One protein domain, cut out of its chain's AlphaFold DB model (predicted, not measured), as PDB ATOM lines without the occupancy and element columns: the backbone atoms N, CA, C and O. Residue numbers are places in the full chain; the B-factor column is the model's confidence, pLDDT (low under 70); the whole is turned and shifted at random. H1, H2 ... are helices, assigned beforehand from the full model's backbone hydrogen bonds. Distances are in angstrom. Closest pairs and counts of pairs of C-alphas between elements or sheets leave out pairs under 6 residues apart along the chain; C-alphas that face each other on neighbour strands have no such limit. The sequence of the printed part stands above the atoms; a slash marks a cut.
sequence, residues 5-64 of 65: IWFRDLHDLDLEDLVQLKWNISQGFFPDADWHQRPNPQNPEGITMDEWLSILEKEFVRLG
ATOM      1  N   ILE A   5     180.290 253.576 200.881       85.12
ATOM      2  CA  ILE A   5     181.489 253.989 201.595       85.12
ATOM      3  C   ILE A   5     181.151 254.041 203.088       85.12
ATOM      4  O   ILE A   5     180.042 254.375 203.501       85.12
ATOM      5  N   TRP A   6     182.123 253.704 203.925       87.50
ATOM      6  CA  TRP A   6     182.013 253.899 205.363       87.50
ATOM      7  C   TRP A   6     182.579 255.263 205.702       87.50
ATOM      8  O   TRP A   6     183.792 255.436 205.666       87.50
ATOM      9  N   PHE A   7     181.719 256.220 206.022       86.38
ATOM     10  CA  PHE A   7     182.145 257.520 206.528       86.38
ATOM     11  C   PHE A   7     182.302 257.491 208.044       86.38
ATOM     12  O   PHE A   7     181.655 256.678 208.710       86.38
ATOM     13  N   ARG A   8     183.155 258.365 208.586       84.12
ATOM     14  CA  ARG A   8     183.284 258.601 210.028       84.12
ATOM     15  C   ARG A   8     181.934 258.962 210.640       84.12
ATOM     16  O   ARG A   8     181.098 259.600 209.993       84.12
ATOM     17  N   ASP A   9     181.749 258.545 211.888       82.06
ATOM     18  CA  ASP A   9     180.596 258.970 212.669       82.06
ATOM     19  C   ASP A   9     180.723 260.467 212.981       82.06
ATOM     20  O   ASP A   9     181.785 260.950 213.371       82.06
ATOM     21  N   LEU A  10     179.634 261.204 212.782       82.12
ATOM     22  CA  LEU A  10     179.588 262.640 213.038       82.12
ATOM     23  C   LEU A  10     179.627 262.950 214.533       82.12
ATOM     24  O   LEU A  10     180.067 264.029 214.917       82.12
ATOM     25  N   HIS A  11     179.192 262.011 215.376       80.06
ATOM     26  CA  HIS A  11     179.233 262.161 216.828       80.06
ATOM     27  C   HIS A  11     180.650 262.087 217.412       80.06
ATOM     28  O   HIS A  11     180.849 262.515 218.548       80.06
ATOM     29  N   ASP A  12     181.617 261.577 216.645       82.06
ATOM     30  CA  ASP A  12     183.031 261.540 217.031       82.06
ATOM     31  C   ASP A  12     183.769 262.849 216.698       82.06
ATOM     32  O   ASP A  12     184.932 263.011 217.071       82.06
ATOM     33  N   LEU A  13     183.116 263.773 215.985       83.62
ATOM     34  CA  LEU A  13     183.685 265.053 215.574       83.62
ATOM     35  C   LEU A  13     183.316 266.147 216.565       83.62
ATOM     36  O   LEU A  13     182.214 266.173 217.122       83.62
ATOM     37  N   ASP A  14     184.234 267.087 216.753       88.94
ATOM     38  CA  ASP A  14     183.919 268.295 217.490       88.94
ATOM     39  C   ASP A  14     183.152 269.309 216.618       88.94
ATOM     40  O   ASP A  14     182.945 269.146 215.411       88.94
ATOM     41  N   LEU A  15     182.654 270.366 217.260       87.88
ATOM     42  CA  LEU A  15     181.875 271.396 216.576       87.88
ATOM     43  C   LEU A  15     182.716 272.167 215.547       87.88
ATOM     44  O   LEU A  15     182.174 272.613 214.538       87.88
ATOM     45  N   GLU A  16     184.013 272.344 215.804       90.38
ATOM     46  CA  GLU A  16     184.920 273.065 214.909       90.38
ATOM     47  C   GLU A  16     185.107 272.285 213.604       90.38
ATOM     48  O   GLU A  16     184.918 272.846 212.520       90.38
ATOM     49  N   ASP A  17     185.337 270.977 213.708       88.75
ATOM     50  CA  ASP A  17     185.422 270.044 212.588       88.75
ATOM     51  C   ASP A  17     184.126 270.033 211.768       88.75
ATOM     52  O   ASP A  17     184.166 270.083 210.535       88.75
ATOM     53  N   LEU A  18     182.960 270.019 212.423       89.44
ATOM     54  CA  LEU A  18     181.660 270.035 211.742       89.44
ATOM     55  C   LEU A  18     181.397 271.359 211.008       89.44
ATOM     56  O   LEU A  18     180.895 271.352 209.881       89.44
ATOM     57  N   VAL A  19     181.764 272.495 211.604       90.38
ATOM     58  CA  VAL A  19     181.661 273.812 210.954       90.38
ATOM     59  C   VAL A  19     182.611 273.899 209.759       90.38
ATOM     60  O   VAL A  19     182.206 274.343 208.680       90.38
ATOM     61  N   GLN A  20     183.851 273.437 209.915       89.94
ATOM     62  CA  GLN A  20     184.832 273.410 208.834       89.94
ATOM     63  C   GLN A  20     184.382 272.490 207.695       89.94
ATOM     64  O   GLN A  20     184.507 272.843 206.519       89.94
ATOM     65  N   LEU A  21     183.804 271.336 208.024       88.94
ATOM     66  CA  LEU A  21     183.229 270.418 207.050       88.94
ATOM     67  C   LEU A  21     182.071 271.067 206.285       88.94
ATOM     68  O   LEU A  21     182.043 270.998 205.055       88.94
ATOM     69  N   LYS A  22     181.149 271.745 206.981       89.50
ATOM     70  CA  LYS A  22     180.050 272.480 206.338       89.50
ATOM     71  C   LYS A  22     180.581 273.525 205.359       89.50
ATOM     72  O   LYS A  22     180.092 273.628 204.232       89.50
ATOM     73  N   TRP A  23     181.596 274.281 205.777       91.62
ATOM     74  CA  TRP A  23     182.257 275.258 204.921       91.62
ATOM     75  C   TRP A  23     182.860 274.594 203.679       91.62
ATOM     76  O   TRP A  23     182.558 275.015 202.564       91.62
ATOM     77  N   ASN A  24     183.634 273.521 203.847       90.06
ATOM     78  CA  ASN A  24     184.266 272.793 202.745       90.06
ATOM     79  C   ASN A  24     183.232 272.293 201.724       90.06
ATOM     80  O   ASN A  24     183.374 272.558 200.529       90.06
ATOM     81  N   ILE A  25     182.143 271.677 202.191       88.44
ATOM     82  CA  ILE A  25     181.057 271.195 201.327       88.44
ATOM     83  C   ILE A  25     180.390 272.354 200.581       88.44
ATOM     84  O   ILE A  25     180.144 272.243 199.381       88.44
ATOM     85  N   SER A  26     180.167 273.501 201.237       88.06
ATOM     86  CA  SER A  26     179.603 274.694 200.580       88.06
ATOM     87  C   SER A  26     180.479 275.237 199.443       88.06
ATOM     88  O   SER A  26     179.973 275.857 198.510       88.06
ATOM     89  N   GLN A  27     181.788 274.989 199.510       89.56
ATOM     90  CA  GLN A  27     182.767 275.349 198.486       89.56
ATOM     91  C   GLN A  27     182.943 274.248 197.419       89.56
ATOM     92  O   GLN A  27     183.764 274.396 196.515       89.56
ATOM     93  N   GLY A  28     182.183 273.149 197.502       86.25
ATOM     94  CA  GLY A  28     182.268 272.004 196.590       86.25
ATOM     95  C   GLY A  28     183.376 271.002 196.925       86.25
ATOM     96  O   GLY A  28     183.653 270.116 196.115       86.25
ATOM     97  N   PHE A  29     184.012 271.116 198.096       86.50
ATOM     98  CA  PHE A  29     184.960 270.118 198.587       86.50
ATOM     99  C   PHE A  29     184.205 269.018 199.320       86.50
ATOM    100  O   PHE A  29     183.703 269.211 200.428       86.50
ATOM    101  N   PHE A  30     184.137 267.857 198.681       79.69
ATOM    102  CA  PHE A  30     183.549 266.674 199.282       79.69
ATOM    103  C   PHE A  30     184.574 265.940 200.150       79.69
ATOM    104  O   PHE A  30     185.768 265.970 199.842       79.69
ATOM    105  N   PRO A  31     184.109 265.277 201.218       74.88
ATOM    106  CA  PRO A  31     184.967 264.481 202.074       74.88
ATOM    107  C   PRO A  31     185.679 263.397 201.266       74.88
ATOM    108  O   PRO A  31     185.073 262.713 200.437       74.88
ATOM    109  N   ASP A  32     186.981 263.275 201.497       78.62
ATOM    110  CA  ASP A  32     187.859 262.323 200.833       78.62
ATOM    111  C   ASP A  32     188.187 261.126 201.746       78.62
ATOM    112  O   ASP A  32     187.458 260.806 202.687       78.62
ATOM    113  N   ALA A  33     189.298 260.442 201.460       74.44
ATOM    114  CA  ALA A  33     189.740 259.277 202.212       74.44
ATOM    115  C   ALA A  33     189.894 259.518 203.724       74.44
ATOM    116  O   ALA A  33     189.733 258.563 204.485       74.44
ATOM    117  N   ASP A  34     190.151 260.752 204.167       76.88
ATOM    118  CA  ASP A  34     190.329 261.065 205.588       76.88
ATOM    119  C   ASP A  34     189.021 260.946 206.380       76.88
ATOM    120  O   ASP A  34     189.029 260.656 207.582       76.88
ATOM    121  N   TRP A  35     187.895 261.085 205.682       80.88
ATOM    122  CA  TRP A  35     186.544 260.958 206.214       80.88
ATOM    123  C   TRP A  35     186.009 259.538 206.144       80.88
ATOM    124  O   TRP A  35     184.899 259.282 206.607       80.88
ATOM    125  N   HIS A  36     186.783 258.605 205.591       85.38
ATOM    126  CA  HIS A  36     186.404 257.206 205.531       85.38
ATOM    127  C   HIS A  36     186.882 256.449 206.776       85.38
ATOM    128  O   HIS A  36     187.928 256.735 207.358       85.38
ATOM    129  N   GLN A  37     186.123 255.433 207.170       84.00
ATOM    130  CA  GLN A  37     186.480 254.501 208.230       84.00
ATOM    131  C   GLN A  37     186.441 253.055 207.731       84.00
ATOM    132  O   GLN A  37     186.062 252.759 206.599       84.00
ATOM    133  N   ARG A  38     186.881 252.127 208.583       81.19
ATOM    134  CA  ARG A  38     186.748 250.696 208.294       81.19
ATOM    135  C   ARG A  38     185.286 250.263 208.442       81.19
ATOM    136  O   ARG A  38     184.561 250.880 209.222       81.19
ATOM    137  N   PRO A  39     184.874 249.175 207.769       81.56
ATOM    138  CA  PRO A  39     183.561 248.591 207.982       81.56
ATOM    139  C   PRO A  39     183.279 248.357 209.467       81.56
ATOM    140  O   PRO A  39     184.098 247.777 210.184       81.56
ATOM    141  N   ASN A  40     182.121 248.827 209.916       78.06
ATOM    142  CA  ASN A  40     181.654 248.750 211.295       78.06
ATOM    143  C   ASN A  40     180.508 247.717 211.364       78.06
ATOM    144  O   ASN A  40     179.638 247.744 210.494       78.06
ATOM    145  N   PRO A  41     180.444 246.836 212.384       77.56
ATOM    146  CA  PRO A  41     179.319 245.912 212.586       77.56
ATOM    147  C   PRO A  41     177.922 246.559 212.599       77.56
ATOM    148  O   PRO A  41     176.943 245.900 212.266       77.56
ATOM    149  N   GLN A  42     177.819 247.831 212.991       71.94
ATOM    150  CA  GLN A  42     176.584 248.623 213.024       71.94
ATOM    151  C   GLN A  42     176.155 249.088 211.629       71.94
ATOM    152  O   GLN A  42     174.982 249.384 211.425       71.94
ATOM    153  N   ASN A  43     177.087 249.144 210.671       72.75
ATOM    154  CA  ASN A  43     176.807 249.518 209.294       72.75
ATOM    155  C   ASN A  43     177.602 248.628 208.316       72.75
ATOM    156  O   ASN A  43     178.626 249.051 207.768       72.75
ATOM    157  N   PRO A  44     177.181 247.361 208.138       76.44
ATOM    158  CA  PRO A  44     177.964 246.353 207.428       76.44
ATOM    159  C   PRO A  44     178.094 246.628 205.926       76.44
ATOM    160  O   PRO A  44     179.055 246.169 205.315       76.44
ATOM    161  N   GLU A  45     177.166 247.391 205.347       82.25
ATOM    162  CA  GLU A  45     177.157 247.740 203.922       82.25
ATOM    163  C   GLU A  45     177.735 249.138 203.653       82.25
ATOM    164  O   GLU A  45     178.065 249.455 202.518       82.25
ATOM    165  N   GLY A  46     177.930 249.960 204.692       85.75
ATOM    166  CA  GLY A  46     178.253 251.376 204.520       85.75
ATOM    167  C   GLY A  46     177.046 252.153 203.993       85.75
ATOM    168  O   GLY A  46     175.925 251.652 203.971       85.75
ATOM    169  N   ILE A  47     177.268 253.397 203.585       88.06
ATOM    170  CA  ILE A  47     176.232 254.257 203.000       88.06
ATOM    171  C   ILE A  47     176.786 254.965 201.773       88.06
ATOM    172  O   ILE A  47     177.995 255.086 201.578       88.06
ATOM    173  N   THR A  48     175.898 255.414 200.905       88.44
ATOM    174  CA  THR A  48     176.272 256.269 199.780       88.44
ATOM    175  C   THR A  48     176.698 257.658 200.269       88.44
ATOM    176  O   THR A  48     176.343 258.084 201.371       88.44
ATOM    177  N   MET A  49     177.456 258.389 199.443       86.38
ATOM    178  CA  MET A  49     177.812 259.787 199.733       86.38
ATOM    179  C   MET A  49     176.556 260.645 199.950       86.38
ATOM    180  O   MET A  49     176.513 261.430 200.890       86.38
ATOM    181  N   ASP A  50     175.514 260.449 199.140       88.00
ATOM    182  CA  ASP A  50     174.259 261.203 199.239       88.00
ATOM    183  C   ASP A  50     173.523 260.937 200.559       88.00
ATOM    184  O   ASP A  50     173.031 261.863 201.207       88.00
ATOM    185  N   GLU A  51     173.476 259.677 201.002       89.06
ATOM    186  CA  GLU A  51     172.910 259.322 202.306       89.06
ATOM    187  C   GLU A  51     173.698 259.958 203.447       89.06
ATOM    188  O   GLU A  51     173.102 260.498 204.382       89.06
ATOM    189  N   TRP A  52     175.030 259.939 203.364       88.38
ATOM    190  CA  TRP A  52     175.872 260.561 204.377       88.38
ATOM    191  C   TRP A  52     175.691 262.081 204.419       88.38
ATOM    192  O   TRP A  52     175.516 262.635 205.502       88.38
ATOM    193  N   LEU A  53     175.622 262.748 203.264       88.38
ATOM    194  CA  LEU A  53     175.317 264.178 203.176       88.38
ATOM    195  C   LEU A  53     173.938 264.501 203.765       88.38
ATOM    196  O   LEU A  53     173.801 265.482 204.488       88.38
ATOM    197  N   SER A  54     172.928 263.655 203.544       90.88
ATOM    198  CA  SER A  54     171.602 263.847 204.148       90.88
ATOM    199  C   SER A  54     171.617 263.711 205.676       90.88
ATOM    200  O   SER A  54     170.902 264.436 206.375       90.88
ATOM    201  N   ILE A  55     172.419 262.790 206.223       89.88
ATOM    202  CA  ILE A  55     172.628 262.666 207.674       89.88
ATOM    203  C   ILE A  55     173.342 263.916 208.202       89.88
ATOM    204  O   ILE A  55     172.911 264.497 209.198       89.88
ATOM    205  N   LEU A  56     174.379 264.362 207.498       89.88
ATOM    206  CA  LEU A  56     175.167 265.538 207.838       89.88
ATOM    207  C   LEU A  56     174.325 266.822 207.859       89.88
ATOM    208  O   LEU A  56     174.408 267.598 208.807       89.88
ATOM    209  N   GLU A  57     173.459 267.027 206.867       91.06
ATOM    210  CA  GLU A  57     172.548 268.175 206.819       91.06
ATOM    211  C   GLU A  57     171.599 268.213 208.019       91.06
ATOM    212  O   GLU A  57     171.379 269.273 208.609       91.06
ATOM    213  N   LYS A  58     171.051 267.059 208.421       92.31
ATOM    214  CA  LYS A  58     170.209 266.968 209.624       92.31
ATOM    215  C   LYS A  58     170.995 267.328 210.877       92.31
ATOM    216  O   LYS A  58     170.455 268.002 211.755       92.31
ATOM    217  N   GLU A  59     172.252 266.905 210.946       90.06
ATOM    218  CA  GLU A  59     173.128 267.195 212.074       90.06
ATOM    219  C   GLU A  59     173.491 268.685 212.143       90.06
ATOM    220  O   GLU A  59     173.403 269.291 213.210       90.06
ATOM    221  N   PHE A  60     173.764 269.326 211.006       91.25
ATOM    222  CA  PHE A  60     173.965 270.775 210.933       91.25
ATOM    223  C   PHE A  60     172.743 271.554 211.425       91.25
ATOM    224  O   PHE A  60     172.867 272.436 212.276       91.25
ATOM    225  N   VAL A  61     171.543 271.173 210.976       91.94
ATOM    226  CA  VAL A  61     170.289 271.783 211.444       91.94
ATOM    227  C   VAL A  61     170.095 271.579 212.951       91.94
ATOM    228  O   VAL A  61     169.704 272.518 213.643       91.94
ATOM    229  N   ARG A  62     170.393 270.381 213.479       91.62
ATOM    230  CA  ARG A  62     170.313 270.064 214.918       91.62
ATOM    231  C   ARG A  62     171.235 270.952 215.753       91.62
ATOM    232  O   ARG A  62     170.849 271.370 216.842       91.62
ATOM    233  N   LEU A  63     172.436 271.218 215.248       88.62
ATOM    234  CA  LEU A  63     173.464 272.017 215.915       88.62
ATOM    235  C   LEU A  63     173.298 273.529 215.694       88.62
ATOM    236  O   LEU A  63     173.943 274.316 216.385       88.62
ATOM    237  N   GLY A  64     172.421 273.947 214.776       89.12
ATOM    238  CA  GLY A  64     172.217 275.354 214.434       89.12
ATOM    239  C   GLY A  64     173.394 275.972 213.676       89.12
ATOM    240  O   GLY A  64     173.567 277.191 213.733       89.12
TER     241      GLY A  64
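What this domain is: This is residues 5 to 64 of the 65 residues of an uncharacterized protein of Peribacillus asahii (UniProt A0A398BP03). Two helices, H1 and H2, make a loose V, nearest each other toward the first residues of H1 and the last residues of H2, and a long loop, residues 27 to 48, runs out from the end of H1 to the far end of the domain and folds back into H2. The first printed residue, Ile 5, lies between the outgoing and returning limbs of this loop, and residues 6 to 14 lead from there to the first residue of H1. The printed part has 60 residues with two named helices, H1 then H2, and no named strand; the class is all helix, though under half of the residues, 27 of 60, are in named elements. The whole is compact, with a radius of gyration of the C-alphas of 11.3 A and spans of 30 by 22 by 18 A.

Where its parts are: The printed part begins at Ile 5, with C-alpha at (181.489, 253.989, 201.595). H1 is residues 15 to 26, 16.5 A from first to last C-alpha, and begins with C-alpha 15 at (181.875, 271.396, 216.576). H2 is residues 49 to 63, 20.7 A long, and ends with C-alpha 63 at (173.464, 272.017, 215.915).

How they stand to each other: H1 and H2 are close but not clearly touching, with 2 pairs of C-alphas within 8 A. Their closest C-alphas, those of Leu 18 and Phe 60, are 7.8 A apart. The helices run opposite ways at a steep tilt of 52 degrees, 11.5 A from centre to centre. In both H1 and H2 every O i to N i+4 pair is within hydrogen-bond range.

The domain as a whole: The two C-alphas farthest apart, those of Gln 27 and Pro 41, are 32.8 A apart. The printed part has no cut. The link from H1 to H2, 22 residues, is long. The mean pLDDT of the printed part is 85.6, and no printed residue is under 70.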